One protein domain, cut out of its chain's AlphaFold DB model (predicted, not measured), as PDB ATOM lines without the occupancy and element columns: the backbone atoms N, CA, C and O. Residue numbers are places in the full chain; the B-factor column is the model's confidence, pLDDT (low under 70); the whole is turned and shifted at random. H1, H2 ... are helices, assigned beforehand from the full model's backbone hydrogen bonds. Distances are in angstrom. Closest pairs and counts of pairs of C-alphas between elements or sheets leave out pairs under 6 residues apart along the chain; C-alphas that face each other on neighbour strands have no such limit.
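This is residues 13 to 192 of the 567 residues of an uncharacterized protein of Enterococcus mundtii (UniProt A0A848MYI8). Six long helices, H1, H3, H5, H7, H9 and H11, follow one another in a row along the longest axis, each about perpendicular to the one before, and the short helices H2, H4, H6, H8 and H10 join them, so the chain winds as a zigzag of alternating long and short helices. H5 lies near the middle of the row, and H1 and H11 lie at its two ends. The printed part has 180 residues, with eleven named helices, H1 to H11 in order, and no named strand: the class is all helix. It is loose, with a radius of gyration of the C-alphas of 20.8 A, and elongated, spanning 62 by 32 by 31 A.

H1, residues 19 to 34, begins at C-alpha 19 (22.555, 38.596, -7.150) and is 22.6 A long. H2 is residues 39 to 45, and H3, residues 50 to 66, is 24.6 A long. H4 is residues 71 to 77; H5, residues 82 to 98, begins at C-alpha 82 (3.055, 40.850, 16.620) and is 24.5 A long. H6 is residues 103 to 110, H7 residues 114 to 130, 24.4 A long, and H8 residues 135 to 142. H9, residues 146 to 160, is 21.1 A long, and H10 is residues 166 to 172. H11, residues 177 to 192, is 23.0 A long and ends at C-alpha 192 (19.043, 16.237, 45.454).

The helix packing is mostly crossed, with no shallow tilt among the 14 touching pairs. H1, with residues 26 to 30 alone, touches H3 at 80 degrees; the closest C-alphas, of Asp 26 and Thr 56, are 7.1 A apart. H1 and H2 form a helical hairpin, closest at the C-alphas of Ile 29 and Ile 42, 7.0 A. H3 and H4 form another, closest at Ala 61 and Ile 74, C-alphas 6.3 A apart. H3 touches H5 at 81 degrees, closest C-alphas Ile 62 and Arg 89, 6.0 A. H5 touches H7 at 87 degrees, closest C-alphas Tyr 94 and Arg 121, 5.4 A. H6 touches H7, closest C-alphas Ala 107 and Glu 114, 5.3 A. H7 and H8 form a helical hairpin, closest C-alphas Ile 125 and Val 138, 6.8 A. H7 touches H9 at 89 degrees, closest C-alphas Ala 126 and Arg 153, 5.9 A. H9 touches H11 at 87 degrees, closest C-alphas Ile 158 and Lys 184, 6.1 A. H10 touches H11, closest C-alphas Ala 170 and Met 177, 5.6 A. H1 and H11 are apart. In H1 to H11 every O i to N i+4 pair is within hydrogen-bond range.

The two C-alphas farthest apart, of Glu 14 and Ser 192, are 66.4 A apart. The printed part has no cut, and the ten links between helices are tight. The mean pLDDT of the printed part is 81.4; residues 13 to 23, 26, 36, 178 and 188 to 192 are under 70.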
ATOM      1  N   ASP A  13      19.281  39.085 -17.950       37.66
ATOM      2  CA  ASP A  13      19.202  39.537 -16.549       37.66
ATOM      3  C   ASP A  13      17.747  39.622 -16.024       37.66
ATOM      4  O   ASP A  13      17.511  39.512 -14.819       37.66
ATOM      5  N   GLU A  14      16.751  39.785 -16.904       45.31
ATOM      6  CA  GLU A  14      15.320  39.702 -16.558       45.31
ATOM      7  C   GLU A  14      14.839  38.258 -16.336       45.31
ATOM      8  O   GLU A  14      14.000  38.025 -15.462       45.31
ATOM      9  N   LEU A  15      15.391  37.290 -17.079       36.31
ATOM     10  CA  LEU A  15      15.086  35.859 -16.942       36.31
ATOM     11  C   LEU A  15      15.861  35.189 -15.792       36.31
ATOM     12  O   LEU A  15      15.320  34.306 -15.127       36.31
ATOM     13  N   TYR A  16      17.087  35.638 -15.507       39.69
ATOM     14  CA  TYR A  16      17.918  35.177 -14.390       39.69
ATOM     15  C   TYR A  16      18.652  36.362 -13.742       39.69
ATOM     16  O   TYR A  16      19.792  36.654 -14.100       39.69
ATOM     17  N   PRO A  17      18.035  37.046 -12.761       49.75
ATOM     18  CA  PRO A  17      18.648  38.203 -12.124       49.75
ATOM     19  C   PRO A  17      19.964  37.830 -11.447       49.75
ATOM     20  O   PRO A  17      19.992  36.964 -10.563       49.75
ATOM     21  N   THR A  18      21.041  38.533 -11.799       51.84
ATOM     22  CA  THR A  18      22.278  38.546 -11.009       51.84
ATOM     23  C   THR A  18      21.974  38.949  -9.555       51.84
ATOM     24  O   THR A  18      21.007  39.663  -9.265       51.84
ATOM     25  N   ARG A  19      22.780  38.449  -8.604       52.31
ATOM     26  CA  ARG A  19      22.555  38.596  -7.150       52.31
ATOM     27  C   ARG A  19      22.319  40.058  -6.729       52.31
ATOM     28  O   ARG A  19      21.404  40.316  -5.949       52.31
ATOM     29  N   ASP A  20      23.035  40.997  -7.341       53.91
ATOM     30  CA  ASP A  20      22.958  42.432  -7.040       53.91
ATOM     31  C   ASP A  20      21.670  43.100  -7.553       53.91
ATOM     32  O   ASP A  20      21.078  43.940  -6.870       53.91
ATOM     33  N   LEU A  21      21.184  42.714  -8.740       59.44
ATOM     34  CA  LEU A  21      19.901  43.196  -9.273       59.44
ATOM     35  C   LEU A  21      18.732  42.701  -8.416       59.44
ATOM     36  O   LEU A  21      17.770  43.435  -8.171       59.44
ATOM     37  N   LYS A  22      18.841  41.473  -7.904       63.88
ATOM     38  CA  LYS A  22      17.865  40.884  -6.985       63.88
ATOM     39  C   LYS A  22      17.826  41.619  -5.645       63.88
ATOM     40  O   LYS A  22      16.739  41.881  -5.138       63.88
ATOM     41  N   GLU A  23      18.981  42.005  -5.105       64.75
ATOM     42  CA  GLU A  23      19.068  42.777  -3.859       64.75
ATOM     43  C   GLU A  23      18.524  44.203  -4.012       64.75
ATOM     44  O   GLU A  23      17.763  44.653  -3.155       64.75
ATOM     45  N   LYS A  24      18.810  44.890  -5.126       71.81
ATOM     46  CA  LYS A  24      18.229  46.214  -5.425       71.81
ATOM     47  C   LYS A  24      16.707  46.161  -5.581       71.81
ATOM     48  O   LYS A  24      16.003  47.032  -5.068       71.81
ATOM     49  N   ARG A  25      16.183  45.125  -6.245       71.69
ATOM     50  CA  ARG A  25      14.735  44.899  -6.391       71.69
ATOM     51  C   ARG A  25      14.077  44.579  -5.047       71.69
ATOM     52  O   ARG A  25      13.042  45.157  -4.733       71.69
ATOM     53  N   ASP A  26      14.701  43.727  -4.230       69.06
ATOM     54  CA  ASP A  26      14.234  43.428  -2.871       69.06
ATOM     55  C   ASP A  26      14.236  44.714  -2.003       69.06
ATOM     56  O   ASP A  26      13.265  44.965  -1.294       69.06
ATOM     57  N   GLN A  27      15.245  45.591  -2.129       73.19
ATOM     58  CA  GLN A  27      15.288  46.903  -1.461       73.19
ATOM     59  C   GLN A  27      14.191  47.873  -1.916       73.19
ATOM     60  O   GLN A  27      13.636  48.599  -1.087       73.19
ATOM     61  N   ALA A  28      13.850  47.890  -3.205       79.31
ATOM     62  CA  ALA A  28      12.757  48.712  -3.721       79.31
ATOM     63  C   ALA A  28      11.393  48.229  -3.191       79.31
ATOM     64  O   ALA A  28      10.612  49.029  -2.671       79.31
ATOM     65  N   ILE A  29      11.170  46.908  -3.187       77.88
ATOM     66  CA  ILE A  29      10.002  46.278  -2.554       77.88
ATOM     67  C   ILE A  29       9.944  46.626  -1.056       77.88
ATOM     68  O   ILE A  29       8.866  46.907  -0.532       77.88
ATOM     69  N   TYR A  30      11.085  46.655  -0.354       74.44
ATOM     70  CA  TYR A  30      11.133  47.043   1.061       74.44
ATOM     71  C   TYR A  30      10.673  48.483   1.297       74.44
ATOM     72  O   TYR A  30       9.907  48.723   2.232       74.44
ATOM     73  N   ARG A  31      11.104  49.436   0.464       78.38
ATOM     74  CA  ARG A  31      10.696  50.845   0.592       78.38
ATOM     75  C   ARG A  31       9.188  51.012   0.400       78.38
ATOM     76  O   ARG A  31       8.563  51.716   1.188       78.38
ATOM     77  N   GLU A  32       8.609  50.311  -0.572       80.25
ATOM     78  CA  GLU A  32       7.167  50.359  -0.857       80.25
ATOM     79  C   GLU A  32       6.311  49.635   0.193       80.25
ATOM     80  O   GLU A  32       5.190  50.046   0.494       80.25
ATOM     81  N   LEU A  33       6.844  48.579   0.814       77.19
ATOM     82  CA  LEU A  33       6.193  47.949   1.965       77.19
ATOM     83  C   LEU A  33       6.160  48.888   3.176       77.19
ATOM     84  O   LEU A  33       5.135  48.983   3.848       77.19
ATOM     85  N   ILE A  34       7.260  49.597   3.447       71.56
ATOM     86  CA  ILE A  34       7.362  50.534   4.576       71.56
ATOM     87  C   ILE A  34       6.486  51.777   4.360       71.56
ATOM     88  O   ILE A  34       5.935  52.292   5.334       71.56
ATOM     89  N   SER A  35       6.318  52.239   3.116       74.94
ATOM     90  CA  SER A  35       5.445  53.374   2.780       74.94
ATOM     91  C   SER A  35       3.945  53.053   2.867       74.94
ATOM     92  O   SER A  35       3.121  53.951   2.714       74.94
ATOM     93  N   GLY A  36       3.572  51.800   3.158       67.81
ATOM     94  CA  GLY A  36       2.186  51.396   3.412       67.81
ATOM     95  C   GLY A  36       1.397  50.981   2.169       67.81
ATOM     96  O   GLY A  36       0.191  50.721   2.277       67.81
ATOM     97  N   GLN A  37       2.059  50.848   1.016       77.56
ATOM     98  CA  GLN A  37       1.427  50.510  -0.259       77.56
ATOM     99  C   GLN A  37       0.695  49.151  -0.202       77.56
ATOM    100  O   GLN A  37       0.963  48.292   0.654       77.56
ATOM    101  N   LEU A  38      -0.329  48.967  -1.042       79.62
ATOM    102  CA  LEU A  38      -1.111  47.728  -1.049       79.62
ATOM    103  C   LEU A  38      -0.271  46.578  -1.610       79.62
ATOM    104  O   LEU A  38       0.415  46.710  -2.617       79.62
ATOM    105  N   GLU A  39      -0.362  45.412  -0.969       83.06
ATOM    106  CA  GLU A  39       0.411  44.229  -1.373       83.06
ATOM    107  C   GLU A  39       0.097  43.794  -2.803       83.06
ATOM    108  O   GLU A  39       0.993  43.348  -3.510       83.06
ATOM    109  N   LYS A  40      -1.160  43.955  -3.233       82.94
ATOM    110  CA  LYS A  40      -1.600  43.656  -4.598       82.94
ATOM    111  C   LYS A  40      -0.849  44.505  -5.625       82.94
ATOM    112  O   LYS A  40      -0.397  43.973  -6.632       82.94
ATOM    113  N   ASP A  41      -0.635  45.781  -5.324       82.94
ATOM    114  CA  ASP A  41       0.037  46.718  -6.225       82.94
ATOM    115  C   ASP A  41       1.535  46.425  -6.303       82.94
ATOM    116  O   ASP A  41       2.105  46.416  -7.388       82.94
ATOM    117  N   ILE A  42       2.158  46.082  -5.171       80.38
ATOM    118  CA  ILE A  42       3.562  45.649  -5.120       80.38
ATOM    119  C   ILE A  42       3.743  44.332  -5.892       80.38
ATOM    120  O   ILE A  42       4.677  44.199  -6.682       80.38
ATOM    121  N   MET A  43       2.849  43.353  -5.700       81.88
ATOM    122  CA  MET A  43       2.903  42.078  -6.427       81.88
ATOM    123  C   MET A  43       2.772  42.280  -7.935       81.88
ATOM    124  O   MET A  43       3.541  41.683  -8.683       81.88
ATOM    125  N   ASN A  44       1.856  43.149  -8.368       83.56
ATOM    126  CA  ASN A  44       1.648  43.461  -9.778       83.56
ATOM    127  C   ASN A  44       2.837  44.231 -10.372       83.56
ATOM    128  O   ASN A  44       3.353  43.848 -11.419       83.56
ATOM    129  N   LYS A  45       3.324  45.269  -9.679       84.62
ATOM    130  CA  LYS A  45       4.445  46.114 -10.122       84.62
ATOM    131  C   LYS A  45       5.743  45.326 -10.272       84.62
ATOM    132  O   LYS A  45       6.475  45.513 -11.237       84.62
ATOM    133  N   TYR A  46       6.027  44.441  -9.318       80.75
ATOM    134  CA  TYR A  46       7.240  43.632  -9.326       80.75
ATOM    135  C   TYR A  46       7.022  42.218  -9.861       80.75
ATOM    136  O   TYR A  46       7.960  41.434  -9.781       80.75
ATOM    137  N   GLN A  47       5.847  41.869 -10.393       80.62
ATOM    138  CA  GLN A  47       5.526  40.529 -10.909       80.62
ATOM    139  C   GLN A  47       6.003  39.392  -9.982       80.62
ATOM    140  O   GLN A  47       6.686  38.458 -10.402       80.62
ATOM    141  N   ILE A  48       5.711  39.503  -8.684       79.38
ATOM    142  CA  ILE A  48       6.134  38.519  -7.676       79.38
ATOM    143  C   ILE A  48       4.944  37.755  -7.108       79.38
ATOM    144  O   ILE A  48       3.866  38.307  -6.896       79.38
ATOM    145  N   SER A  49       5.167  36.480  -6.788       82.44
ATOM    146  CA  SER A  49       4.170  35.670  -6.095       82.44
ATOM    147  C   SER A  49       3.948  36.156  -4.658       82.44
ATOM    148  O   SER A  49       4.825  36.746  -4.013       82.44
ATOM    149  N   ARG A  50       2.777  35.827  -4.107       80.38
ATOM    150  CA  ARG A  50       2.441  36.096  -2.702       80.38
ATOM    151  C   ARG A  50       3.431  35.445  -1.729       80.38
ATOM    152  O   ARG A  50       3.781  36.038  -0.709       80.38
ATOM    153  N   GLU A  51       3.923  34.251  -2.050       80.69
ATOM    154  CA  GLU A  51       4.944  33.545  -1.261       80.69
ATOM    155  C   GLU A  51       6.290  34.272  -1.260       80.69
ATOM    156  O   GLU A  51       6.943  34.399  -0.216       80.69
ATOM    157  N   ARG A  52       6.695  34.808  -2.420       80.81
ATOM    158  CA  ARG A  52       7.913  35.607  -2.538       80.81
ATOM    159  C   ARG A  52       7.804  36.870  -1.690       80.81
ATOM    160  O   ARG A  52       8.705  37.129  -0.896       80.81
ATOM    161  N   LEU A  53       6.680  37.585  -1.774       82.44
ATOM    162  CA  LEU A  53       6.416  38.762  -0.942       82.44
ATOM    163  C   LEU A  53       6.435  38.421   0.559       82.44
ATOM    164  O   LEU A  53       7.038  39.143   1.351       82.44
ATOM    165  N   SER A  54       5.834  37.294   0.953       81.94
ATOM    166  CA  SER A  54       5.854  36.798   2.338       81.94
ATOM    167  C   SER A  54       7.280  36.537   2.844       81.94
ATOM    168  O   SER A  54       7.652  36.947   3.947       81.94
ATOM    169  N   THR A  55       8.123  35.929   2.006       81.94
ATOM    170  CA  THR A  55       9.537  35.671   2.313       81.94
ATOM    171  C   THR A  55      10.315  36.975   2.488       81.94
ATOM    172  O   THR A  55      11.091  37.117   3.436       81.94
ATOM    173  N   THR A  56      10.074  37.950   1.611       81.25
ATOM    174  CA  THR A  56      10.661  39.294   1.672       81.25
ATOM    175  C   THR A  56      10.261  39.999   2.973       81.25
ATOM    176  O   THR A  56      11.126  40.462   3.717       81.25
ATOM    177  N   LYS A  57       8.978  39.957   3.354       84.06
ATOM    178  CA  LYS A  57       8.504  40.476   4.650       84.06
ATOM    179  C   LYS A  57       9.169  39.803   5.849       84.06
ATOM    180  O   LYS A  57       9.515  40.487   6.808       84.06
ATOM    181  N   LYS A  58       9.361  38.478   5.813       86.19
ATOM    182  CA  LYS A  58      10.047  37.738   6.885       86.19
ATOM    183  C   LYS A  58      11.483  38.233   7.075       86.19
ATOM    184  O   LYS A  58      11.880  38.485   8.211       86.19
ATOM    185  N   LYS A  59      12.241  38.398   5.985       84.75
ATOM    186  CA  LYS A  59      13.618  38.923   6.029       84.75
ATOM    187  C   LYS A  59      13.664  40.343   6.592       84.75
ATOM    188  O   LYS A  59      14.451  40.605   7.496       84.75
ATOM    189  N   LEU A  60      12.779  41.216   6.113       83.38
ATOM    190  CA  LEU A  60      12.704  42.603   6.568       83.38
ATOM    191  C   LEU A  60      12.343  42.698   8.053       83.38
ATOM    192  O   LEU A  60      12.962  43.457   8.789       83.38
ATOM    193  N   ALA A  61      11.391  41.885   8.516       85.56
ATOM    194  CA  ALA A  61      11.029  41.833   9.927       85.56
ATOM    195  C   ALA A  61      12.235  41.472  10.806       85.56
ATOM    196  O   ALA A  61      12.426  42.088  11.845       85.56
ATOM    197  N   ILE A  62      13.065  40.508  10.392       86.75
ATOM    198  CA  ILE A  62      14.274  40.123  11.137       86.75
ATOM    199  C   ILE A  62      15.288  41.273  11.148       86.75
ATOM    200  O   ILE A  62      15.766  41.631  12.219       86.75
ATOM    201  N   GLN A  63      15.551  41.902   9.999       85.75
ATOM    202  CA  GLN A  63      16.455  43.055   9.908       85.75
ATOM    203  C   GLN A  63      16.004  44.222  10.796       85.75
ATOM    204  O   GLN A  63      16.816  44.814  11.499       85.75
ATOM    205  N   GLU A  64      14.707  44.540  10.812       85.44
ATOM    206  CA  GLU A  64      14.175  45.598  11.673       85.44
ATOM    207  C   GLU A  64      14.237  45.238  13.167       85.44
ATOM    208  O   GLU A  64      14.438  46.132  13.990       85.44
ATOM    209  N   ILE A  65      14.104  43.953  13.529       84.62
ATOM    210  CA  ILE A  65      14.299  43.484  14.912       84.62
ATOM    211  C   ILE A  65      15.761  43.656  15.334       84.62
ATOM    212  O   ILE A  65      16.006  44.154  16.428       84.62
ATOM    213  N   ILE A  66      16.714  43.273  14.479       85.25
ATOM    214  CA  ILE A  66      18.156  43.442  14.732       85.25
ATOM    215  C   ILE A  66      18.489  44.934  14.870       85.25
ATOM    216  O   ILE A  66      19.176  45.340  15.805       85.25
ATOM    217  N   GLY A  67      17.892  45.771  14.014       84.56
ATOM    218  CA  GLY A  67      17.936  47.235  14.092       84.56
ATOM    219  C   GLY A  67      17.130  47.855  15.244       84.56
ATOM    220  O   GLY A  67      16.847  49.050  15.202       84.56
ATOM    221  N   GLN A  68      16.732  47.063  16.247       83.56
ATOM    222  CA  GLN A  68      16.109  47.500  17.502       83.56
ATOM    223  C   GLN A  68      14.765  48.231  17.360       83.56
ATOM    224  O   GLN A  68      14.341  48.977  18.246       83.56
ATOM    225  N   LYS A  69      14.025  47.993  16.272       85.94
ATOM    226  CA  LYS A  69      12.653  48.500  16.155       85.94
ATOM    227  C   LYS A  69      11.695  47.671  17.005       85.94
ATOM    228  O   LYS A  69      11.788  46.447  17.106       85.94
ATOM    229  N   SER A  70      10.702  48.340  17.593       85.94
ATOM    230  CA  SER A  70       9.703  47.655  18.415       85.94
ATOM    231  C   SER A  70       8.879  46.666  17.577       85.94
ATOM    232  O   SER A  70       8.437  46.987  16.473       85.94
ATOM    233  N   GLN A  71       8.583  45.480  18.123       86.44
ATOM    234  CA  GLN A  71       7.782  44.459  17.424       86.44
ATOM    235  C   GLN A  71       6.407  44.982  16.978       86.44
ATOM    236  O   GLN A  71       5.881  44.525  15.967       86.44
ATOM    237  N   LYS A  72       5.826  45.944  17.713       87.19
ATOM    238  CA  LYS A  72       4.558  46.598  17.353       87.19
ATOM    239  C   LYS A  72       4.709  47.484  16.118       87.19
ATOM    240  O   LYS A  72       3.864  47.437  15.233       87.19
ATOM    241  N   THR A  73       5.797  48.248  16.044       85.69
ATOM    242  CA  THR A  73       6.115  49.101  14.892       85.69
ATOM    243  C   THR A  73       6.339  48.261  13.639       85.69
ATOM    244  O   THR A  73       5.787  48.576  12.589       85.69
ATOM    245  N   ILE A  74       7.089  47.162  13.764       82.44
ATOM    246  CA  ILE A  74       7.357  46.227  12.661       82.44
ATOM    247  C   ILE A  74       6.054  45.570  12.190       82.44
ATOM    248  O   ILE A  74       5.771  45.526  10.996       82.44
ATOM    249  N   ALA A  75       5.230  45.099  13.131       86.44
ATOM    250  CA  ALA A  75       3.931  44.499  12.838       86.44
ATOM    251  C   ALA A  75       3.027  45.456  12.044       86.44
ATOM    252  O   ALA A  75       2.514  45.085  10.991       86.44
ATOM    253  N   TYR A  76       2.906  46.707  12.500       84.19
ATOM    254  CA  TYR A  76       2.124  47.736  11.818       84.19
ATOM    255  C   TYR A  76       2.644  48.022  10.400       84.19
ATOM    256  O   TYR A  76       1.886  47.923   9.438       84.19
ATOM    257  N   ARG A  77       3.946  48.305  10.254       82.25
ATOM    258  CA  ARG A  77       4.553  48.669   8.960       82.25
ATOM    259  C   ARG A  77       4.475  47.546   7.935       82.25
ATOM    260  O   ARG A  77       4.195  47.794   6.772       82.25
ATOM    261  N   LEU A  78       4.687  46.304   8.364       81.50
ATOM    262  CA  LEU A  78       4.720  45.153   7.460       81.50
ATOM    263  C   LEU A  78       3.355  44.488   7.260       81.50
ATOM    264  O   LEU A  78       3.283  43.457   6.581       81.50
ATOM    265  N   LYS A  79       2.279  45.053   7.830       83.00
ATOM    266  CA  LYS A  79       0.931  44.456   7.843       83.00
ATOM    267  C   LYS A  79       0.975  43.009   8.367       83.00
ATOM    268  O   LYS A  79       0.443  42.083   7.761       83.00
ATOM    269  N   LEU A  80       1.686  42.810   9.477       84.94
ATOM    270  CA  LEU A  80       1.834  41.542  10.192       84.94
ATOM    271  C   LEU A  80       1.209  41.652  11.586       84.94
ATOM    272  O   LEU A  80       1.051  42.732  12.145       84.94
ATOM    273  N   THR A  81       0.930  40.515  12.209       87.75
ATOM    274  CA  THR A  81       0.641  40.462  13.646       87.75
ATOM    275  C   THR A  81       1.940  40.431  14.453       87.75
ATOM    276  O   THR A  81       2.953  39.873  14.024       87.75
ATOM    277  N   VAL A  82       1.911  40.945  15.687       86.25
ATOM    278  CA  VAL A  82       3.055  40.850  16.620       86.25
ATOM    279  C   VAL A  82       3.476  39.389  16.849       86.25
ATOM    280  O   VAL A  82       4.661  39.090  16.996       86.25
ATOM    281  N   SER A  83       2.514  38.460  16.826       88.06
ATOM    282  CA  SER A  83       2.776  37.022  16.934       88.06
ATOM    283  C   SER A  83       3.588  36.490  15.747       88.06
ATOM    284  O   SER A  83       4.567  35.772  15.948       88.06
ATOM    285  N   GLN A  84       3.253  36.899  14.517       87.88
ATOM    286  CA  GLN A  84       4.022  36.538  13.320       87.88
ATOM    287  C   GLN A  84       5.449  37.088  13.373       87.88
ATOM    288  O   GLN A  84       6.388  36.340  13.114       87.88
ATOM    289  N   VAL A  85       5.635  38.345  13.792       87.56
ATOM    290  CA  VAL A  85       6.973  38.945  13.963       87.56
ATOM    291  C   VAL A  85       7.806  38.142  14.972       87.56
ATOM    292  O   VAL A  85       8.956  37.789  14.705       87.56
ATOM    293  N   ARG A  86       7.211  37.766  16.113       89.12
ATOM    294  CA  ARG A  86       7.870  36.924  17.124       89.12
ATOM    295  C   ARG A  86       8.206  35.530  16.587       89.12
ATOM    296  O   ARG A  86       9.288  35.022  16.876       89.12
ATOM    297  N   LYS A  87       7.301  34.920  15.818       90.06
ATOM    298  CA  LYS A  87       7.523  33.620  15.172       90.06
ATOM    299  C   LYS A  87       8.703  33.691  14.204       90.06
ATOM    300  O   LYS A  87       9.587  32.851  14.292       90.06
ATOM    301  N   TYR A  88       8.775  34.723  13.363       89.88
ATOM    302  CA  TYR A  88       9.876  34.907  12.414       89.88
ATOM    303  C   TYR A  88      11.235  35.028  13.100       89.88
ATOM    304  O   TYR A  88      12.173  34.350  12.686       89.88
ATOM    305  N   ARG A  89      11.321  35.811  14.181       90.56
ATOM    306  CA  ARG A  89      12.532  35.896  15.009       90.56
ATOM    307  C   ARG A  89      12.922  34.537  15.586       90.56
ATOM    308  O   ARG A  89      14.069  34.126  15.481       90.56
ATOM    309  N   ASN A  90      11.972  33.839  16.206       91.88
ATOM    310  CA  ASN A  90      12.247  32.560  16.856       91.88
ATOM    311  C   ASN A  90      12.671  31.477  15.847       91.88
ATOM    312  O   ASN A  90      13.598  30.722  16.125       91.88
ATOM    313  N   ASP A  91      12.027  31.429  14.677       89.25
ATOM    314  CA  ASP A  91      12.380  30.512  13.590       89.25
ATOM    315  C   ASP A  91      13.779  30.821  13.035       89.25
ATOM    316  O   ASP A  91      14.537  29.899  12.734       89.25
ATOM    317  N   TYR A  92      14.142  32.107  12.924       90.38
ATOM    318  CA  TYR A  92      15.486  32.522  12.517       90.38
ATOM    319  C   TYR A  92      16.544  32.063  13.522       90.38
ATOM    320  O   TYR A  92      17.478  31.376  13.126       90.38
ATOM    321  N   ILE A  93      16.351  32.354  14.813       88.25
ATOM    322  CA  ILE A  93      17.263  31.935  15.889       88.25
ATOM    323  C   ILE A  93      17.450  30.413  15.880       88.25
ATOM    324  O   ILE A  93      18.575  29.929  15.938       88.25
ATOM    325  N   TYR A  94      16.359  29.648  15.766       89.12
ATOM    326  CA  TYR A  94      16.433  28.188  15.707       89.12
ATOM    327  C   TYR A  94      17.240  27.696  14.496       89.12
ATOM    328  O   TYR A  94      18.129  26.864  14.645       89.12
ATOM    329  N   THR A  95      16.966  28.250  13.311       87.38
ATOM    330  CA  THR A  95      17.655  27.865  12.068       87.38
ATOM    331  C   THR A  95      19.134  28.258  12.094       87.38
ATOM    332  O   THR A  95      19.969  27.513  11.593       87.38
ATOM    333  N   ALA A  96      19.469  29.415  12.668       87.88
ATOM    334  CA  ALA A  96      20.846  29.878  12.801       87.88
ATOM    335  C   ALA A  96      21.651  28.964  13.735       87.88
ATOM    336  O   ALA A  96      22.741  28.533  13.373       87.88
ATOM    337  N   LEU A  97      21.081  28.579  14.883       87.31
ATOM    338  CA  LEU A  97      21.709  27.626  15.808       87.31
ATOM    339  C   LEU A  97      21.928  26.249  15.165       87.31
ATOM    340  O   LEU A  97      22.972  25.644  15.374       87.31
ATOM    341  N   ALA A  98      20.980  25.771  14.354       83.19
ATOM    342  CA  ALA A  98      21.117  24.512  13.615       83.19
ATOM    343  C   ALA A  98      22.199  24.557  12.517       83.19
ATOM    344  O   ALA A  98      22.635  23.516  12.036       83.19
ATOM    345  N   LYS A  99      22.645  25.752  12.112       86.06
ATOM    346  CA  LYS A  99      23.727  25.974  11.138       86.06
ATOM    347  C   LYS A  99      25.039  26.384  11.816       86.06
ATOM    348  O   LYS A  99      25.784  27.186  11.262       86.06
ATOM    349  N   ASN A 100      25.301  25.855  13.011       79.31
ATOM    350  CA  ASN A 100      26.488  26.148  13.827       79.31
ATOM    351  C   ASN A 100      26.612  27.613  14.283       79.31
ATOM    352  O   ASN A 100      27.707  28.073  14.592       79.31
ATOM    353  N   GLY A 101      25.506  28.361  14.340       80.75
ATOM    354  CA  GLY A 101      25.508  29.705  14.908       80.75
ATOM    355  C   GLY A 101      25.835  29.687  16.404       80.75
ATOM    356  O   GLY A 101      25.301  28.871  17.157       80.75
ATOM    357  N   GLU A 102      26.684  30.611  16.846       87.00
ATOM    358  CA  GLU A 102      27.050  30.736  18.255       87.00
ATOM    359  C   GLU A 102      25.931  31.395  19.073       87.00
ATOM    360  O   GLU A 102      25.333  32.398  18.675       87.00
ATOM    361  N   ILE A 103      25.662  30.849  20.264       88.62
ATOM    362  CA  ILE A 103      24.619  31.366  21.163       88.62
ATOM    363  C   ILE A 103      24.927  32.807  21.585       88.62
ATOM    364  O   ILE A 103      24.016  33.635  21.591       88.62
ATOM    365  N   ALA A 104      26.189  33.105  21.905       86.75
ATOM    366  CA  ALA A 104      26.634  34.434  22.316       86.75
ATOM    367  C   ALA A 104      26.475  35.467  21.185       86.75
ATOM    368  O   ALA A 104      25.964  36.563  21.419       86.75
ATOM    369  N   ALA A 105      26.812  35.096  19.945       87.81
ATOM    370  CA  ALA A 105      26.638  35.960  18.778       87.81
ATOM    371  C   ALA A 105      25.157  36.300  18.534       87.81
ATOM    372  O   ALA A 105      24.809  37.466  18.368       87.81
ATOM    373  N   LEU A 106      24.263  35.305  18.602       88.19
ATOM    374  CA  LEU A 106      22.817  35.529  18.470       88.19
ATOM    375  C   LEU A 106      22.237  36.328  19.646       88.19
ATOM    376  O   LEU A 106      21.320  37.127  19.468       88.19
ATOM    377  N   ALA A 107      22.755  36.122  20.858       89.69
ATOM    378  CA  ALA A 107      22.374  36.902  22.030       89.69
ATOM    379  C   ALA A 107      22.723  38.389  21.842       89.69
ATOM    380  O   ALA A 107      21.875  39.248  22.090       89.69
ATOM    381  N   ALA A 108      23.919  38.687  21.325       87.38
ATOM    382  CA  ALA A 108      24.345  40.043  20.992       87.38
ATOM    383  C   ALA A 108      23.527  40.648  19.835       87.38
ATOM    384  O   ALA A 108      23.000  41.750  19.975       87.38
ATOM    385  N   GLU A 109      23.347  39.909  18.733       87.19
ATOM    386  CA  GLU A 109      22.612  40.350  17.534       87.19
ATOM    387  C   GLU A 109      21.160  40.745  17.856       87.19
ATOM    388  O   GLU A 109      20.646  41.744  17.354       87.19
ATOM    389  N   PHE A 110      20.501  39.989  18.740       86.31
ATOM    390  CA  PHE A 110      19.118  40.249  19.143       86.31
ATOM    391  C   PHE A 110      18.976  41.058  20.439       86.31
ATOM    392  O   PHE A 110      17.841  41.342  20.827       86.31
ATOM    393  N   GLN A 111      20.078  41.427  21.106       85.94
ATOM    394  CA  GLN A 111      20.091  42.043  22.444       85.94
ATOM    395  C   GLN A 111      19.236  41.269  23.464       85.94
ATOM    396  O   GLN A 111      18.370  41.805  24.160       85.94
ATOM    397  N   MET A 112      19.454  39.960  23.527       88.94
ATOM    398  CA  MET A 112      18.757  39.033  24.418       88.94
ATOM    399  C   MET A 112      19.773  38.284  25.273       88.94
ATOM    400  O   MET A 112      20.932  38.161  24.899       88.94
ATOM    401  N   SER A 113      19.361  37.739  26.419       91.75
ATOM    402  CA  SER A 113      20.274  36.875  27.177       91.75
ATOM    403  C   SER A 113      20.446  35.523  26.482       91.75
ATOM    404  O   SER A 113      19.502  34.990  25.891       91.75
ATOM    405  N   GLU A 114      21.620  34.907  26.621       90.50
ATOM    406  CA  GLU A 114      21.883  33.553  26.107       90.50
ATOM    407  C   GLU A 114      20.839  32.537  26.592       90.50
ATOM    408  O   GLU A 114      20.387  31.666  25.848       90.50
ATOM    409  N   LYS A 115      20.361  32.707  27.832       91.44
ATOM    410  CA  LYS A 115      19.277  31.902  28.401       91.44
ATOM    411  C   LYS A 115      17.983  32.019  27.591       91.44
ATOM    412  O   LYS A 115      17.299  31.016  27.401       91.44
ATOM    413  N   GLN A 116      17.636  33.210  27.105       90.81
ATOM    414  CA  GLN A 116      16.452  33.397  26.262       90.81
ATOM    415  C   GLN A 116      16.630  32.751  24.880       90.81
ATOM    416  O   GLN A 116      15.683  32.145  24.377       90.81
ATOM    417  N   ILE A 117      17.829  32.821  24.290       91.50
ATOM    418  CA  ILE A 117      18.159  32.130  23.031       91.50
ATOM    419  C   ILE A 117      17.991  30.611  23.192       91.50
ATOM    420  O   ILE A 117      17.286  29.964  22.411       91.50
ATOM    421  N   LEU A 118      18.543  30.049  24.271       90.00
ATOM    422  CA  LEU A 118      18.402  28.635  24.622       90.00
ATOM    423  C   LEU A 118      16.940  28.229  24.842       90.00
ATOM    424  O   LEU A 118      16.515  27.186  24.348       90.00
ATOM    425  N   GLN A 119      16.150  29.052  25.535       90.62
ATOM    426  CA  GLN A 119      14.719  28.803  25.739       90.62
ATOM    427  C   GLN A 119      13.943  28.765  24.418       90.62
ATOM    428  O   GLN A 119      13.086  27.901  24.244       90.62
ATOM    429  N   ILE A 120      14.247  29.664  23.475       91.31
ATOM    430  CA  ILE A 120      13.625  29.664  22.143       91.31
ATOM    431  C   ILE A 120      13.927  28.350  21.418       91.31
ATOM    432  O   ILE A 120      12.997  27.697  20.934       91.31
ATOM    433  N   ARG A 121      15.199  27.928  21.396       91.38
ATOM    434  CA  ARG A 121      15.610  26.661  20.773       91.38
ATOM    435  C   ARG A 121      14.924  25.463  21.427       91.38
ATOM    436  O   ARG A 121      14.305  24.658  20.738       91.38
ATOM    437  N   ASN A 122      15.006  25.358  22.752       92.62
ATOM    438  CA  ASN A 122      14.479  24.224  23.510       92.62
ATOM    439  C   ASN A 122      12.953  24.107  23.368       92.62
ATOM    440  O   ASN A 122      12.428  23.007  23.203       92.62
ATOM    441  N   LYS A 123      12.239  25.239  23.346       91.19
ATOM    442  CA  LYS A 123      10.792  25.265  23.106       91.19
ATOM    443  C   LYS A 123      10.436  24.783  21.699       91.19
ATOM    444  O   LYS A 123       9.437  24.081  21.533       91.19
ATOM    445  N   ARG A 124      11.242  25.129  20.687       90.50
ATOM    446  CA  ARG A 124      11.038  24.631  19.320       90.50
ATOM    447  C   ARG A 124      11.266  23.123  19.234       90.50
ATOM    448  O   ARG A 124      10.397  22.436  18.714       90.50
ATOM    449  N   ILE A 125      12.351  22.621  19.829       91.19
ATOM    450  CA  ILE A 125      12.654  21.181  19.939       91.19
ATOM    451  C   ILE A 125      11.482  20.421  20.565       91.19
ATOM    452  O   ILE A 125      11.006  19.446  19.994       91.19
ATOM    453  N   ALA A 126      10.960  20.894  21.698       89.06
ATOM    454  CA  ALA A 126       9.819  20.252  22.344       89.06
ATOM    455  C   ALA A 126       8.556  20.269  21.475       89.06
ATOM    456  O   ALA A 126       7.804  19.305  21.480       89.06
ATOM    457  N   THR A 127       8.341  21.335  20.702       90.44
ATOM    458  CA  THR A 127       7.198  21.420  19.784       90.44
ATOM    459  C   THR A 127       7.292  20.380  18.665       90.44
ATOM    460  O   THR A 127       6.274  19.795  18.325       90.44
ATOM    461  N   GLU A 128       8.479  20.131  18.102       88.31
ATOM    462  CA  GLU A 128       8.645  19.081  17.080       88.31
ATOM    463  C   GLU A 128       8.472  17.676  17.675       88.31
ATOM    464  O   GLU A 128       7.789  16.843  17.088       88.31
ATOM    465  N   LEU A 129       8.974  17.438  18.892       89.12
ATOM    466  CA  LEU A 129       8.739  16.169  19.595       89.12
ATOM    467  C   LEU A 129       7.249  15.920  19.866       89.12
ATOM    468  O   LEU A 129       6.792  14.791  19.737       89.12
ATOM    469  N   ILE A 130       6.485  16.969  20.189       87.31
ATOM    470  CA  ILE A 130       5.037  16.855  20.423       87.31
ATOM    471  C   ILE A 130       4.260  16.548  19.139       87.31
ATOM    472  O   ILE A 130       3.232  15.881  19.167       87.31
ATOM    473  N   LYS A 131       4.754  17.002  17.983       87.94
ATOM    474  CA  LYS A 131       4.157  16.652  16.685       87.94
ATOM    475  C   LYS A 131       4.433  15.205  16.263       87.94
ATOM    476  O   LYS A 131       3.913  14.787  15.235       87.94
ATOM    477  N   GLY A 132       5.240  14.464  17.024       83.88
ATOM    478  CA  GLY A 132       5.548  13.058  16.774       83.88
ATOM    479  C   GLY A 132       6.909  12.793  16.131       83.88
ATOM    480  O   GLY A 132       7.196  11.637  15.836       83.88
ATOM    481  N   SER A 133       7.763  13.806  15.933       87.69
ATOM    482  CA  SER A 133       9.123  13.587  15.418       87.69
ATOM    483  C   SER A 133       9.968  12.758  16.389       87.69
ATOM    484  O   SER A 133       9.901  12.936  17.611       87.69
ATOM    485  N   SER A 134      10.808  11.871  15.852       89.38
ATOM    486  CA  SER A 134      11.663  11.017  16.682       89.38
ATOM    487  C   SER A 134      12.814  11.803  17.329       89.38
ATOM    488  O   SER A 134      13.260  12.842  16.836       89.38
ATOM    489  N   LEU A 135      13.359  11.297  18.447       89.31
ATOM    490  CA  LEU A 135      14.520  11.926  19.102       89.31
ATOM    491  C   LEU A 135      15.734  12.025  18.162       89.31
ATOM    492  O   LEU A 135      16.525  12.954  18.291       89.31
ATOM    493  N   THR A 136      15.887  11.062  17.252       90.19
ATOM    494  CA  THR A 136      16.979  10.988  16.273       90.19
ATOM    495  C   THR A 136      16.815  11.995  15.142       90.19
ATOM    496  O   THR A 136      17.791  12.652  14.787       90.19
ATOM    497  N   GLU A 137      15.595  12.175  14.626       89.56
ATOM    498  CA  GLU A 137      15.287  13.218  13.635       89.56
ATOM    499  C   GLU A 137      15.574  14.602  14.209       89.56
ATOM    500  O   GLU A 137      16.365  15.360  13.654       89.56
ATOM    501  N   VAL A 138      15.018  14.897  15.388       90.75
ATOM    502  CA  VAL A 138      15.185  16.213  16.012       90.75
ATOM    503  C   VAL A 138      16.645  16.474  16.393       90.75
ATOM    504  O   VAL A 138      17.105  17.613  16.314       90.75
ATOM    505  N   ALA A 139      17.401  15.443  16.779       90.88
ATOM    506  CA  ALA A 139      18.840  15.546  17.033       90.88
ATOM    507  C   ALA A 139      19.622  15.943  15.772       90.88
ATOM    508  O   ALA A 139      20.426  16.874  15.828       90.88
ATOM    509  N   LYS A 140      19.336  15.294  14.636       90.00
ATOM    510  CA  LYS A 140      19.957  15.605  13.343       90.00
ATOM    511  C   LYS A 140      19.615  17.023  12.880       90.00
ATOM    512  O   LYS A 140      20.518  17.782  12.537       90.00
ATOM    513  N   ASP A 141      18.341  17.405  12.947       85.94
ATOM    514  CA  ASP A 141      17.864  18.714  12.482       85.94
ATOM    515  C   ASP A 141      18.387  19.879  13.328       85.94
ATOM    516  O   ASP A 141      18.592  20.979  12.823       85.94
ATOM    517  N   SER A 142      18.610  19.646  14.623       84.94
ATOM    518  CA  SER A 142      19.111  20.671  15.543       84.94
ATOM    519  C   SER A 142      20.622  20.637  15.768       84.94
ATOM    520  O   SER A 142      21.112  21.470  16.531       84.94
ATOM    521  N   GLN A 143      21.347  19.710  15.127       87.06
ATOM    522  CA  GLN A 143      22.786  19.480  15.333       87.06
ATOM    523  C   GLN A 143      23.145  19.272  16.816       87.06
ATOM    524  O   GLN A 143      24.109  19.825  17.344       87.06
ATOM    525  N   LEU A 144      22.338  18.481  17.527       88.69
ATOM    526  CA  LEU A 144      22.549  18.148  18.936       88.69
ATOM    527  C   LEU A 144      22.630  16.637  19.120       88.69
ATOM    528  O   LEU A 144      22.055  15.864  18.361       88.69
ATOM    529  N   SER A 145      23.288  16.190  20.191       91.00
ATOM    530  CA  SER A 145      23.261  14.771  20.541       91.00
ATOM    531  C   SER A 145      21.857  14.332  20.971       91.00
ATOM    532  O   SER A 145      21.119  15.077  21.628       91.00
ATOM    533  N   VAL A 146      21.506  13.076  20.685       89.06
ATOM    534  CA  VAL A 146      20.233  12.465  21.112       89.06
ATOM    535  C   VAL A 146      20.036  12.585  22.628       89.06
ATOM    536  O   VAL A 146      18.931  12.856  23.100       89.06
ATOM    537  N   ASN A 147      21.115  12.465  23.405       88.75
ATOM    538  CA  ASN A 147      21.084  12.646  24.857       88.75
ATOM    539  C   ASN A 147      20.710  14.078  25.257       88.75
ATOM    540  O   ASN A 147      19.943  14.270  26.204       88.75
ATOM    541  N   LYS A 148      21.191  15.089  24.525       89.94
ATOM    542  CA  LYS A 148      20.825  16.483  24.786       89.94
ATOM    543  C   LYS A 148      19.359  16.749  24.451       89.94
ATOM    544  O   LYS A 148      18.681  17.384  25.254       89.94
ATOM    545  N   ILE A 149      18.846  16.207  23.345       91.00
ATOM    546  CA  ILE A 149      17.415  16.288  22.997       91.00
ATOM    547  C   ILE A 149      16.548  15.599  24.048       91.00
ATOM    548  O   ILE A 149      15.558  16.167  24.502       91.00
ATOM    549  N   ARG A 150      16.954  14.408  24.500       89.06
ATOM    550  CA  ARG A 150      16.275  13.685  25.581       89.06
ATOM    551  C   ARG A 150      16.236  14.507  26.871       89.06
ATOM    552  O   ARG A 150      15.200  14.544  27.526       89.06
ATOM    553  N   SER A 151      17.331  15.184  27.212       88.94
ATOM    554  CA  SER A 151      17.390  16.082  28.370       88.94
ATOM    555  C   SER A 151      16.427  17.268  28.224       88.94
ATOM    556  O   SER A 151      15.596  17.485  29.102       88.94
ATOM    557  N   ILE A 152      16.433  17.946  27.071       90.44
ATOM    558  CA  ILE A 152      15.514  19.060  26.770       90.44
ATOM    559  C   ILE A 152      14.048  18.614  26.858       90.44
ATOM    560  O   ILE A 152      13.222  19.304  27.455       90.44
ATOM    561  N   ARG A 153      13.718  17.442  26.302       91.94
ATOM    562  CA  ARG A 153      12.380  16.846  26.405       91.94
ATOM    563  C   ARG A 153      11.987  16.630  27.865       91.94
ATOM    564  O   ARG A 153      10.896  17.016  28.268       91.94
ATOM    565  N   ASN A 154      12.872  16.021  28.651       90.56
ATOM    566  CA  ASN A 154      12.605  15.719  30.053       90.56
ATOM    567  C   ASN A 154      12.401  17.003  30.876       90.56
ATOM    568  O   ASN A 154      11.456  17.066  31.656       90.56
ATOM    569  N   GLU A 155      13.220  18.040  30.668       89.31
ATOM    570  CA  GLU A 155      13.037  19.360  31.295       89.31
ATOM    571  C   GLU A 155      11.662  19.961  30.972       89.31
ATOM    572  O   GLU A 155      10.975  20.452  31.866       89.31
ATOM    573  N   GLN A 156      11.229  19.872  29.713       89.44
ATOM    574  CA  GLN A 156       9.926  20.382  29.278       89.44
ATOM    575  C   GLN A 156       8.750  19.581  29.850       89.44
ATOM    576  O   GLN A 156       7.743  20.172  30.238       89.44
ATOM    577  N   ILE A 157       8.889  18.259  29.981       87.81
ATOM    578  CA  ILE A 157       7.923  17.404  30.690       87.81
ATOM    579  C   ILE A 157       7.792  17.848  32.155       87.81
ATOM    580  O   ILE A 157       6.682  18.039  32.645       87.81
ATOM    581  N   ILE A 158       8.912  18.068  32.853       87.62
ATOM    582  CA  ILE A 158       8.922  18.497  34.263       87.62
ATOM    583  C   ILE A 158       8.294  19.883  34.435       87.62
ATOM    584  O   ILE A 158       7.586  20.123  35.413       87.62
ATOM    585  N   GLU A 159       8.555  20.803  33.506       87.50
ATOM    586  CA  GLU A 159       7.964  22.138  33.522       87.50
ATOM    587  C   GLU A 159       6.441  22.074  33.353       87.50
ATOM    588  O   GLU A 159       5.721  22.650  34.168       87.50
ATOM    589  N   ARG A 160       5.945  21.302  32.377       86.31
ATOM    590  CA  ARG A 160       4.504  21.132  32.130       86.31
ATOM    591  C   ARG A 160       3.774  20.387  33.240       86.31
ATOM    592  O   ARG A 160       2.644  20.740  33.551       86.31
ATOM    593  N   LEU A 161       4.429  19.437  33.912       82.00
ATOM    594  CA  LEU A 161       3.874  18.717  35.071       82.00
ATOM    595  C   LEU A 161       3.509  19.631  36.257       82.00
ATOM    596  O   LEU A 161       2.895  19.162  37.216       82.00
ATOM    597  N   LYS A 162       3.911  20.911  36.239       82.62
ATOM    598  CA  LYS A 162       3.493  21.914  37.232       82.62
ATOM    599  C   LYS A 162       2.083  22.452  36.983       82.62
ATOM    600  O   LYS A 162       1.463  22.938  37.924       82.62
ATOM    601  N   GLU A 163       1.613  22.400  35.741       83.00
ATOM    602  CA  GLU A 163       0.389  23.074  35.288       83.00
ATOM    603  C   GLU A 163      -0.602  22.121  34.603       83.00
ATOM    604  O   GLU A 163      -1.784  22.439  34.525       83.00
ATOM    605  N   GLN A 164      -0.144  20.960  34.124       77.19
ATOM    606  CA  GLN A 164      -0.928  19.998  33.343       77.19
ATOM    607  C   GLN A 164      -0.947  18.607  33.986       77.19
ATOM    608  O   GLN A 164      -0.027  18.219  34.715       77.19
ATOM    609  N   HIS A 165      -1.994  17.840  33.673       74.31
ATOM    610  CA  HIS A 165      -2.135  16.458  34.114       74.31
ATOM    611  C   HIS A 165      -1.125  15.538  33.400       74.31
ATOM    612  O   HIS A 165      -0.867  15.710  32.204       74.31
ATOM    613  N   PRO A 166      -0.532  14.552  34.099       72.50
ATOM    614  CA  PRO A 166       0.475  13.664  33.518       72.50
ATOM    615  C   PRO A 166      -0.049  12.864  32.313       72.50
ATOM    616  O   PRO A 166       0.731  12.582  31.407       72.50
ATOM    617  N   GLU A 167      -1.352  12.575  32.245       71.12
ATOM    618  CA  GLU A 167      -2.012  11.887  31.127       71.12
ATOM    619  C   GLU A 167      -2.019  12.720  29.837       71.12
ATOM    620  O   GLU A 167      -1.947  12.181  28.731       71.12
ATOM    621  N   GLU A 168      -2.117  14.044  29.954       75.38
ATOM    622  CA  GLU A 168      -2.022  14.959  28.811       75.38
ATOM    623  C   GLU A 168      -0.587  15.004  28.289       75.38
ATOM    624  O   GLU A 168      -0.357  14.889  27.091       75.38
ATOM    625  N   ILE A 169       0.387  15.060  29.197       80.12
ATOM    626  CA  ILE A 169       1.811  15.110  28.852       80.12
ATOM    627  C   ILE A 169       2.285  13.782  28.246       80.12
ATOM    628  O   ILE A 169       3.088  13.781  27.314       80.12
ATOM    629  N   ALA A 170       1.782  12.655  28.752       77.62
ATOM    630  CA  ALA A 170       2.041  11.329  28.199       77.62
ATOM    631  C   ALA A 170       1.582  11.238  26.735       77.62
ATOM    632  O   ALA A 170       2.353  10.803  25.880       77.62
ATOM    633  N   ARG A 171       0.372  11.736  26.434       81.94
ATOM    634  CA  ARG A 171      -0.146  11.826  25.060       81.94
ATOM    635  C   ARG A 171       0.675  12.780  24.197       81.94
ATOM    636  O   ARG A 171       1.091  12.390  23.116       81.94
ATOM    637  N   ASP A 172       0.959  13.985  24.690       85.12
ATOM    638  CA  ASP A 172       1.711  15.003  23.952       85.12
ATOM    639  C   ASP A 172       3.095  14.508  23.514       85.12
ATOM    640  O   ASP A 172       3.536  14.828  22.420       85.12
ATOM    641  N   PHE A 173       3.804  13.743  24.349       83.56
ATOM    642  CA  PHE A 173       5.161  13.273  24.044       83.56
ATOM    643  C   PHE A 173       5.233  11.825  23.541       83.56
ATOM    644  O   PHE A 173       6.344  11.309  23.397       83.56
ATOM    645  N   ASN A 174       4.092  11.169  23.295       84.00
ATOM    646  CA  ASN A 174       4.013   9.737  22.980       84.00
ATOM    647  C   ASN A 174       4.821   8.871  23.969       84.00
ATOM    648  O   ASN A 174       5.638   8.034  23.582       84.00
ATOM    649  N   LEU A 175       4.617   9.104  25.266       81.88
ATOM    650  CA  LEU A 175       5.231   8.349  26.358       81.88
ATOM    651  C   LEU A 175       4.163   7.617  27.167       81.88
ATOM    652  O   LEU A 175       3.008   8.035  27.224       81.88
ATOM    653  N   SER A 176       4.558   6.556  27.865       75.31
ATOM    654  CA  SER A 176       3.699   5.972  28.893       75.31
ATOM    655  C   SER A 176       3.662   6.853  30.145       75.31
ATOM    656  O   SER A 176       4.609   7.579  30.462       75.31
ATOM    657  N   MET A 177       2.575   6.746  30.907       75.69
ATOM    658  CA  MET A 177       2.446   7.403  32.211       75.69
ATOM    659  C   MET A 177       3.604   7.050  33.152       75.69
ATOM    660  O   MET A 177       4.158   7.923  33.818       75.69
ATOM    661  N   GLU A 178       4.026   5.786  33.158       68.12
ATOM    662  CA  GLU A 178       5.163   5.311  33.952       68.12
ATOM    663  C   GLU A 178       6.465   6.025  33.579       68.12
ATOM    664  O   GLU A 178       7.207   6.463  34.457       68.12
ATOM    665  N   GLN A 179       6.724   6.229  32.284       72.62
ATOM    666  CA  GLN A 179       7.893   6.980  31.823       72.62
ATOM    667  C   GLN A 179       7.850   8.443  32.278       72.62
ATOM    668  O   GLN A 179       8.877   8.978  32.701       72.62
ATOM    669  N   VAL A 180       6.677   9.085  32.250       79.00
ATOM    670  CA  VAL A 180       6.495  10.456  32.756       79.00
ATOM    671  C   VAL A 180       6.768  10.522  34.266       79.00
ATOM    672  O   VAL A 180       7.489  11.415  34.727       79.00
ATOM    673  N   PHE A 181       6.273   9.550  35.039       74.25
ATOM    674  CA  PHE A 181       6.551   9.453  36.475       74.25
ATOM    675  C   PHE A 181       8.032   9.208  36.774       74.25
ATOM    676  O   PHE A 181       8.594   9.897  37.630       74.25
ATOM    677  N   LEU A 182       8.692   8.310  36.040       77.31
ATOM    678  CA  LEU A 182      10.126   8.048  36.184       77.31
ATOM    679  C   LEU A 182      10.968   9.292  35.873       77.31
ATOM    680  O   LEU A 182      11.940   9.568  36.576       77.31
ATOM    681  N   ILE A 183      10.594  10.082  34.860       81.69
ATOM    682  CA  ILE A 183      11.260  11.355  34.544       81.69
ATOM    683  C   ILE A 183      11.112  12.348  35.705       81.69
ATOM    684  O   ILE A 183      12.095  12.974  36.113       81.69
ATOM    685  N   LYS A 184       9.907  12.463  36.280       78.38
ATOM    686  CA  LYS A 184       9.648  13.317  37.449       78.38
ATOM    687  C   LYS A 184      10.473  12.878  38.659       78.38
ATOM    688  O   LYS A 184      11.103  13.715  39.302       78.38
ATOM    689  N   GLN A 185      10.504  11.579  38.944       76.00
ATOM    690  CA  GLN A 185      11.266  11.010  40.053       76.00
ATOM    691  C   GLN A 185      12.771  11.254  39.884       76.00
ATOM    692  O   GLN A 185      13.399  11.821  40.776       76.00
ATOM    693  N   ARG A 186      13.337  10.940  38.711       75.81
ATOM    694  CA  ARG A 186      14.759  11.188  38.429       75.81
ATOM    695  C   ARG A 186      15.121  12.663  38.532       75.81
ATOM    696  O   ARG A 186      16.229  12.971  38.949       75.81
ATOM    697  N   SER A 187      14.226  13.589  38.184       71.81
ATOM    698  CA  SER A 187      14.465  15.025  38.384       71.81
ATOM    699  C   SER A 187      14.527  15.412  39.860       71.81
ATOM    700  O   SER A 187      15.388  16.201  40.248       71.81
ATOM    701  N   LEU A 188      13.651  14.847  40.693       64.62
ATOM    702  CA  LEU A 188      13.672  15.063  42.141       64.62
ATOM    703  C   LEU A 188      14.967  14.517  42.761       64.62
ATOM    704  O   LEU A 188      15.601  15.206  43.557       64.62
ATOM    705  N   GLU A 189      15.410  13.338  42.321       58.59
ATOM    706  CA  GLU A 189      16.680  12.727  42.733       58.59
ATOM    707  C   GLU A 189      17.895  13.513  42.208       58.59
ATOM    708  O   GLU A 189      18.845  13.773  42.945       58.59
ATOM    709  N   SER A 190      17.856  13.988  40.963       55.00
ATOM    710  CA  SER A 190      18.928  14.803  40.374       55.00
ATOM    711  C   SER A 190      19.052  16.156  41.073       55.00
ATOM    712  O   SER A 190      20.164  16.585  41.360       55.00
ATOM    713  N   ASN A 191      17.936  16.798  41.437       47.81
ATOM    714  CA  ASN A 191      17.927  18.032  42.234       47.81
ATOM    715  C   ASN A 191      18.464  17.825  43.659       47.81
ATOM    716  O   ASN A 191      18.939  18.782  44.270       47.81
ATOM    717  N   SER A 192      18.405  16.596  44.183       44.34
ATOM    718  CA  SER A 192      19.043  16.237  45.454       44.34
ATOM    719  C   SER A 192      20.551  15.981  45.312       44.34
ATOM    720  O   SER A 192      21.291  16.252  46.249       44.34
TER     721      SER A 192